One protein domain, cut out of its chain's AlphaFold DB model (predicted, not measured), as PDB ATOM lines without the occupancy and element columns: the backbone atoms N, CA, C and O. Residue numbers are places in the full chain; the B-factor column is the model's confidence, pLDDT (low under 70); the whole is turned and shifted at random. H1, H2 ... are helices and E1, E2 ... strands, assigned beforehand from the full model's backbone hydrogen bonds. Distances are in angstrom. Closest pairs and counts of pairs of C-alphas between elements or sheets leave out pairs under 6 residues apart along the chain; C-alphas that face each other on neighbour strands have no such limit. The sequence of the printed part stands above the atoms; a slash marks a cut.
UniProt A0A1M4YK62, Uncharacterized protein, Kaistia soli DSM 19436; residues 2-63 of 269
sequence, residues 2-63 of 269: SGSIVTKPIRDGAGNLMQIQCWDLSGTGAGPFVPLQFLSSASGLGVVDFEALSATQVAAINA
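AT A GLANCE: This is residues 2 to 63 of the 269 residues of an uncharacterized protein of Kaistia soli DSM 19436 (UniProt A0A1M4YK62). A long, two-stranded hairpin of E1 and E2, with the short strand E3 paired beside one end of E2, makes a small sheet, and a looping stretch leads from it to a helix, H1, that sticks out with no contact to the sheet. The strands form a meander, each the antiparallel neighbour of the one before, in the order E1, E2, E3. The printed part has 62 residues with three named strands followed by one named helix, and its class is mixed, helices and strands. It is loose, with a radius of gyration of the C-alphas of 15.1 A, and flat, spanning 52 by 31 by 11 A.

IN THESE COORDINATES: E1, residues 4 to 11, begins at C-alpha 4 (272.873, 208.136, 217.134) and is 22.0 A long. E2, residues 17 to 24, is 19.6 A long and bends by 54 degrees at residue 21. E3, residues 33 to 35, measures 6.3 A. H1, residues 50 to 63, is 19.9 A long and ends at C-alpha 63 (280.994, 179.528, 216.603).

HOW THE PARTS SIT: E2 is the inner strand, and E1 and E3 are the edge strands. E1 and E2 form a hairpin with a tight link, their directions 151 degrees apart; N 10 and O 18 are within hydrogen-bond range at 2.8 A. E2 and E3 form a second hairpin with a short link, at 114 degrees, with N 23 and O 34 at 2.9 A. H1 is not on the sheet, and is apart from E1 and E2. In H1 every O i to N i+4 pair is within hydrogen-bond range.

THE WHOLE: The C-alphas of Ala 14 and Ala 63, the two farthest apart, are 52.5 A from each other. Residues 49 to 63, of which 50 to 63 belong to H1, stand free. The link from E3 to H1, residues 36 to 49, is long. The printed part has no cut. Its mean pLDDT is 71.6, with residues 2 to 3, 13 and 35 to 52 under 70.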
ATOM      1  N   SER A   2     277.867 204.789 211.933       59.50
ATOM      2  CA  SER A   2     277.614 205.222 213.311       59.50
ATOM      3  C   SER A   2     276.504 206.274 213.313       59.50
ATOM      4  O   SER A   2     276.770 207.448 213.074       59.50
ATOM      5  N   GLY A   3     275.259 205.851 213.511       66.62
ATOM      6  CA  GLY A   3     274.168 206.780 213.804       66.62
ATOM      7  C   GLY A   3     273.926 206.871 215.305       66.62
ATOM      8  O   GLY A   3     274.367 206.010 216.064       66.62
ATOM      9  N   SER A   4     273.229 207.916 215.731       73.19
ATOM     10  CA  SER A   4     272.873 208.136 217.134       73.19
ATOM     11  C   SER A   4     271.361 208.208 217.293       73.19
ATOM     12  O   SER A   4     270.667 208.765 216.440       73.19
ATOM     13  N   ILE A   5     270.844 207.691 218.406       76.31
ATOM     14  CA  ILE A   5     269.436 207.865 218.768       76.31
ATOM     15  C   ILE A   5     269.248 209.302 219.251       76.31
ATOM     16  O   ILE A   5     269.907 209.741 220.194       76.31
ATOM     17  N   VAL A   6     268.336 210.032 218.615       78.56
ATOM     18  CA  VAL A   6     267.975 211.395 219.016       78.56
ATOM     19  C   VAL A   6     266.474 211.499 219.245       78.56
ATOM     20  O   VAL A   6     265.669 210.828 218.598       78.56
ATOM     21  N   THR A   7     266.090 212.370 220.172       81.19
ATOM     22  CA  THR A   7     264.682 212.662 220.447       81.19
ATOM     23  C   THR A   7     264.276 213.903 219.668       81.19
ATOM     24  O   THR A   7     264.934 214.942 219.772       81.19
ATOM     25  N   LYS A   8     263.208 213.813 218.873       81.31
ATOM     26  CA  LYS A   8     262.690 214.941 218.092       81.31
ATOM     27  C   LYS A   8     261.239 215.235 218.465       81.31
ATOM     28  O   LYS A   8     260.444 214.303 218.597       81.31
ATOM     29  N   PRO A   9     260.877 216.515 218.648       81.12
ATOM     30  CA  PRO A   9     259.488 216.889 218.835       81.12
ATOM     31  C   PRO A   9     258.716 216.730 217.518       81.12
ATOM     32  O   PRO A   9     259.152 217.216 216.477       81.12
ATOM     33  N   ILE A  10     257.551 216.100 217.581       80.06
ATOM     34  CA  ILE A  10     256.530 216.083 216.530       80.06
ATOM     35  C   ILE A  10     255.223 216.623 217.120       80.06
ATOM     36  O   ILE A  10     255.030 216.587 218.334       80.06
ATOM     37  N   ARG A  11     254.326 217.160 216.291       79.12
ATOM     38  CA  ARG A  11     252.986 217.555 216.747       79.12
ATOM     39  C   ARG A  11     251.983 216.455 216.426       79.12
ATOM     40  O   ARG A  11     252.050 215.878 215.344       79.12
ATOM     41  N   ASP A  12     251.073 216.178 217.353       79.31
ATOM     42  CA  ASP A  12     249.925 215.311 217.086       79.31
ATOM     43  C   ASP A  12     248.878 216.020 216.203       79.31
ATOM     44  O   ASP A  12     248.998 217.206 215.879       79.31
ATOM     45  N   GLY A  13     247.826 215.293 215.814       64.81
ATOM     46  CA  GLY A  13     246.719 215.848 215.023       64.81
ATOM     47  C   GLY A  13     245.916 216.950 215.731       64.81
ATOM     48  O   GLY A  13     245.147 217.646 215.073       64.81
ATOM     49  N   ALA A  14     246.104 217.136 217.041       76.75
ATOM     50  CA  ALA A  14     245.521 218.212 217.841       76.75
ATOM     51  C   ALA A  14     246.509 219.376 218.089       76.75
ATOM     52  O   ALA A  14     246.156 220.358 218.741       76.75
ATOM     53  N   GLY A  15     247.734 219.303 217.554       79.75
ATOM     54  CA  GLY A  15     248.772 220.329 217.670       79.75
ATOM     55  C   GLY A  15     249.649 220.241 218.926       79.75
ATOM     56  O   GLY A  15     250.556 221.077 219.070       79.75
ATOM     57  N   ASN A  16     249.437 219.252 219.801       81.38
ATOM     58  CA  ASN A  16     250.252 219.035 220.996       81.38
ATOM     59  C   ASN A  16     251.633 218.506 220.608       81.38
ATOM     60  O   ASN A  16     251.758 217.645 219.739       81.38
ATOM     61  N   LEU A  17     252.679 218.997 221.270       78.25
ATOM     62  CA  LEU A  17     254.039 218.493 221.086       78.25
ATOM     63  C   LEU A  17     254.203 217.150 221.805       78.25
ATOM     64  O   LEU A  17     254.045 217.069 223.020       78.25
ATOM     65  N   MET A  18     254.591 216.123 221.060       76.19
ATOM     66  CA  MET A  18     255.050 214.837 221.575       76.19
ATOM     67  C   MET A  18     256.474 214.569 221.098       76.19
ATOM     68  O   MET A  18     256.924 215.107 220.091       76.19
ATOM     69  N   GLN A  19     257.219 213.764 221.841       81.56
ATOM     70  CA  GLN A  19     258.593 213.420 221.500       81.56
ATOM     71  C   GLN A  19     258.643 212.010 220.915       81.56
ATOM     72  O   GLN A  19     258.108 211.080 221.513       81.56
ATOM     73  N   ILE A  20     259.292 211.849 219.759       77.94
ATOM     74  CA  ILE A  20     259.592 210.540 219.173       77.94
ATOM     75  C   ILE A  20     261.103 210.322 219.158       77.94
ATOM     76  O   ILE A  20     261.876 211.236 218.852       77.94
ATOM     77  N   GLN A  21     261.532 209.107 219.493       79.00
ATOM     78  CA  GLN A  21     262.905 208.687 219.253       79.00
ATOM     79  C   GLN A  21     263.060 208.300 217.787       79.00
ATOM     80  O   GLN A  21     262.278 207.531 217.226       79.00
ATOM     81  N   CYS A  22     264.085 208.847 217.157       77.62
ATOM     82  CA  CYS A  22     264.418 208.557 215.778       77.62
ATOM     83  C   CYS A  22     265.903 208.245 215.670       77.62
ATOM     84  O   CYS A  22     266.727 208.732 216.450       77.62
ATOM     85  N   TRP A  23     266.234 207.402 214.701       79.62
ATOM     86  CA  TRP A  23     267.618 207.147 214.357       79.62
ATOM     87  C   TRP A  23     268.102 208.277 213.456       79.62
ATOM     88  O   TRP A  23     267.567 208.468 212.360       79.62
ATOM     89  N   ASP A  24     269.112 209.019 213.901       80.94
ATOM     90  CA  ASP A  24     269.809 209.972 213.049       80.94
ATOM     91  C   ASP A  24     270.912 209.255 212.271       80.94
ATOM     92  O   ASP A  24     271.972 208.932 212.813       80.94
ATOM     93  N   LEU A  25     270.652 209.003 210.986       77.31
ATOM     94  CA  LEU A  25     271.616 208.368 210.085       77.31
ATOM     95  C   LEU A  25     272.854 209.243 209.851       77.31
ATOM     96  O   LEU A  25     273.902 208.709 209.494       77.31
ATOM     97  N   SER A  26     272.743 210.562 210.042       77.44
ATOM     98  CA  SER A  26     273.854 211.495 209.841       77.44
ATOM     99  C   SER A  26     274.813 211.554 211.030       77.44
ATOM    100  O   SER A  26     275.972 211.918 210.855       77.44
ATOM    101  N   GLY A  27     274.330 211.246 212.240       76.06
ATOM    102  CA  GLY A  27     275.065 211.459 213.492       76.06
ATOM    103  C   GLY A  27     275.315 212.935 213.852       76.06
ATOM    104  O   GLY A  27     276.066 213.208 214.783       76.06
ATOM    105  N   THR A  28     274.720 213.897 213.132       77.31
ATOM    106  CA  THR A  28     274.966 215.349 213.306       77.31
ATOM    107  C   THR A  28     273.830 216.099 214.004       77.31
ATOM    108  O   THR A  28     273.933 217.291 214.284       77.31
ATOM    109  N   GLY A  29     272.712 215.432 214.262       75.25
ATOM    110  CA  GLY A  29     271.478 216.018 214.769       75.25
ATOM    111  C   GLY A  29     270.632 216.731 213.709       75.25
ATOM    112  O   GLY A  29     269.576 217.260 214.082       75.25
ATOM    113  N   ALA A  30     271.044 216.737 212.432       80.38
ATOM    114  CA  ALA A  30     270.386 217.445 211.323       80.38
ATOM    115  C   ALA A  30     269.523 216.549 210.401       80.38
ATOM    116  O   ALA A  30     268.698 217.072 209.653       80.38
ATOM    117  N   GLY A  31     269.638 215.221 210.509       73.12
ATOM    118  CA  GLY A  31     268.874 214.249 209.718       73.12
ATOM    119  C   GLY A  31     269.607 213.813 208.440       73.12
ATOM    120  O   GLY A  31     270.660 214.362 208.122       73.12
ATOM    121  N   PRO A  32     269.096 212.816 207.691       75.06
ATOM    122  CA  PRO A  32     267.736 212.276 207.728       75.06
ATOM    123  C   PRO A  32     267.446 211.414 208.962       75.06
ATOM    124  O   PRO A  32     268.273 210.612 209.395       75.06
ATOM    125  N   PHE A  33     266.242 211.582 209.514       77.31
ATOM    126  CA  PHE A  33     265.765 210.827 210.670       77.31
ATOM    127  C   PHE A  33     264.857 209.693 210.217       77.31
ATOM    128  O   PHE A  33     263.872 209.931 209.517       77.31
ATOM    129  N   VAL A  34     265.158 208.473 210.654       74.12
ATOM    130  CA  VAL A  34     264.263 207.331 210.466       74.12
ATOM    131  C   VAL A  34     263.453 207.160 211.747       74.12
ATOM    132  O   VAL A  34     264.051 206.942 212.808       74.12
ATOM    133  N   PRO A  35     262.116 207.289 211.702       68.31
ATOM    134  CA  PRO A  35     261.296 206.984 212.862       68.31
ATOM    135  C   PRO A  35     261.496 205.511 213.212       68.31
ATOM    136  O   PRO A  35     261.308 204.629 212.372       68.31
ATOM    137  N   LEU A  36     261.895 205.243 214.453       68.81
ATOM    138  CA  LEU A  36     261.966 203.880 214.954       68.81
ATOM    139  C   LEU A  36     260.523 203.440 215.219       68.81
ATOM    140  O   LEU A  36     259.945 203.772 216.251       68.81
ATOM    141  N   GLN A  37     259.898 202.768 214.248       61.62
ATOM    142  CA  GLN A  37     258.609 202.118 214.482       61.62
ATOM    143  C   GLN A  37     258.791 201.087 215.596       61.62
ATOM    144  O   GLN A  37     259.692 200.251 215.534       61.62
ATOM    145  N   PHE A  38     257.945 201.181 216.623       53.72
ATOM    146  CA  PHE A  38     257.948 200.304 217.788       53.72
ATOM    147  C   PHE A  38     257.721 198.846 217.358       53.72
ATOM    148  O   PHE A  38     256.587 198.378 217.279       53.72
ATOM    149  N   LEU A  39     258.796 198.108 217.090       49.38
ATOM    150  CA  LEU A  39     258.770 196.652 217.137       49.38
ATOM    151  C   LEU A  39     258.701 196.277 218.616       49.38
ATOM    152  O   LEU A  39     259.719 196.174 219.295       49.38
ATOM    153  N   SER A  40     257.481 196.161 219.139       47.97
ATOM    154  CA  SER A  40     257.255 195.655 220.487       47.97
ATOM    155  C   SER A  40     257.814 194.237 220.575       47.97
ATOM    156  O   SER A  40     257.347 193.341 219.868       47.97
ATOM    157  N   SER A  41     258.790 194.016 221.453       49.00
ATOM    158  CA  SER A  41     259.078 192.671 221.937       49.00
ATOM    159  C   SER A  41     257.825 192.108 222.626       49.00
ATOM    160  O   SER A  41     256.976 192.855 223.123       49.00
ATOM    161  N   ALA A  42     257.698 190.780 222.670       51.34
ATOM    162  CA  ALA A  42     256.550 190.077 223.255       51.34
ATOM    163  C   ALA A  42     256.315 190.361 224.762       51.34
ATOM    164  O   ALA A  42     255.361 189.849 225.338       51.34
ATOM    165  N   SER A  43     257.157 191.178 225.403       53.47
ATOM    166  CA  SER A  43     257.117 191.522 226.828       53.47
ATOM    167  C   SER A  43     256.859 193.009 227.124       53.47
ATOM    168  O   SER A  43     257.013 193.439 228.265       53.47
ATOM    169  N   GLY A  44     256.400 193.794 226.145       48.19
ATOM    170  CA  GLY A  44     256.105 195.217 226.345       48.19
ATOM    171  C   GLY A  44     257.321 196.113 226.109       48.19
ATOM    172  O   GLY A  44     258.445 195.636 226.025       48.19
ATOM    173  N   LEU A  45     257.050 197.410 225.921       47.22
ATOM    174  CA  LEU A  45     257.927 198.463 225.384       47.22
ATOM    175  C   LEU A  45     259.358 198.475 225.972       47.22
ATOM    176  O   LEU A  45     259.676 199.272 226.851       47.22
ATOM    177  N   GLY A  46     260.227 197.611 225.452       54.75
ATOM    178  CA  GLY A  46     261.668 197.621 225.675       54.75
ATOM    179  C   GLY A  46     262.375 198.191 224.451       54.75
ATOM    180  O   GLY A  46     262.061 197.824 223.320       54.75
ATOM    181  N   VAL A  47     263.312 199.111 224.673       55.66
ATOM    182  CA  VAL A  47     264.217 199.628 223.636       55.66
ATOM    183  C   VAL A  47     264.984 198.446 223.025       55.66
ATOM    184  O   VAL A  47     265.428 197.567 223.761       55.66
ATOM    185  N   VAL A  48     265.133 198.406 221.697       59.94
ATOM    186  CA  VAL A  48     265.997 197.413 221.037       59.94
ATOM    187  C   VAL A  48     267.429 197.632 221.523       59.94
ATOM    188  O   VAL A  48     268.053 198.639 221.187       59.94
ATOM    189  N   ASP A  49     267.939 196.697 222.321       66.19
ATOM    190  CA  ASP A  49     269.338 196.670 222.731       66.19
ATOM    191  C   ASP A  49     270.192 196.154 221.564       66.19
ATOM    192  O   ASP A  49     270.393 194.952 221.361       66.19
ATOM    193  N   PHE A  50     270.647 197.092 220.735       66.50
ATOM    194  CA  PHE A  50     271.520 196.795 219.604       66.50
ATOM    195  C   PHE A  50     272.884 196.254 220.048       66.50
ATOM    196  O   PHE A  50     273.522 195.539 219.275       66.50
ATOM    197  N   GLU A  51     273.321 196.546 221.277       67.50
ATOM    198  CA  GLU A  51     274.574 196.035 221.829       67.50
ATOM    199  C   GLU A  51     274.440 194.535 222.105       67.50
ATOM    200  O   GLU A  51     275.237 193.745 221.590       67.50
ATOM    201  N   ALA A  52     273.352 194.116 222.755       68.69
ATOM    202  CA  ALA A  52     273.012 192.704 222.935       68.69
ATOM    203  C   ALA A  52     272.814 191.959 221.602       68.69
ATOM    204  O   ALA A  52     273.292 190.830 221.441       68.69
ATOM    205  N   LEU A  53     272.157 192.585 220.616       75.94
ATOM    206  CA  LEU A  53     271.995 191.994 219.283       75.94
ATOM    207  C   LEU A  53     273.354 191.795 218.595       75.94
ATOM    208  O   LEU A  53     273.623 190.715 218.064       75.94
ATOM    209  N   SER A  54     274.222 192.807 218.646       78.25
ATOM    210  CA  SER A  54     275.559 192.739 218.053       78.25
ATOM    211  C   SER A  54     276.428 191.671 218.723       78.25
ATOM    212  O   SER A  54     277.053 190.871 218.030       78.25
ATOM    213  N   ALA A  55     276.392 191.571 220.054       73.44
ATOM    214  CA  ALA A  55     277.124 190.563 220.815       73.44
ATOM    215  C   ALA A  55     276.655 189.141 220.471       73.44
ATOM    216  O   ALA A  55     277.472 188.240 220.282       73.44
ATOM    217  N   THR A  56     275.343 188.952 220.306       78.19
ATOM    218  CA  THR A  56     274.756 187.664 219.910       78.19
ATOM    219  C   THR A  56     275.175 187.265 218.491       78.19
ATOM    220  O   THR A  56     275.526 186.110 218.250       78.19
ATOM    221  N   GLN A  57     275.192 188.212 217.547       82.81
ATOM    222  CA  GLN A  57     275.639 187.960 216.172       82.81
ATOM    223  C   GLN A  57     277.135 187.638 216.100       82.81
ATOM    224  O   GLN A  57     277.520 186.691 215.416       82.81
ATOM    225  N   VAL A  58     277.974 188.374 216.834       84.19
ATOM    226  CA  VAL A  58     279.421 188.115 216.908       84.19
ATOM    227  C   VAL A  58     279.696 186.735 217.512       84.19
ATOM    228  O   VAL A  58     280.519 185.989 216.982       84.19
ATOM    229  N   ALA A  59     278.971 186.349 218.566       79.62
ATOM    230  CA  ALA A  59     279.089 185.019 219.159       79.62
ATOM    231  C   ALA A  59     278.701 183.900 218.173       79.62
ATOM    232  O   ALA A  59     279.407 182.895 218.078       79.62
ATOM    233  N   ALA A  60     277.625 184.084 217.400       77.56
ATOM    234  CA  ALA A  60     277.192 183.115 216.393       77.56
ATOM    235  C   ALA A  60     278.206 182.965 215.246       77.56
ATOM    236  O   ALA A  60     278.490 181.844 214.825       77.56
ATOM    237  N   ILE A  61     278.787 184.072 214.770       81.81
ATOM    238  CA  ILE A  61     279.825 184.049 213.728       81.81
ATOM    239  C   ILE A  61     281.055 183.286 214.227       81.81
ATOM    240  O   ILE A  61     281.502 182.362 213.553       81.81
ATOM    241  N   ASN A  62     281.541 183.596 215.431       79.94
ATOM    242  CA  ASN A  62     282.716 182.929 215.995       79.94
ATOM    243  C   ASN A  62     282.517 181.410 216.153       79.94
ATOM    244  O   ASN A  62     283.452 180.652 215.903       79.94
ATOM    245  N   ALA A  63     281.310 180.954 216.508       75.81
ATOM    246  CA  ALA A  63     280.994 179.528 216.603       75.81
ATOM    247  C   ALA A  63     280.997 178.820 215.234       75.81
ATOM    248  O   ALA A  63     281.454 177.682 215.111       75.81
TER     249      ALA A  63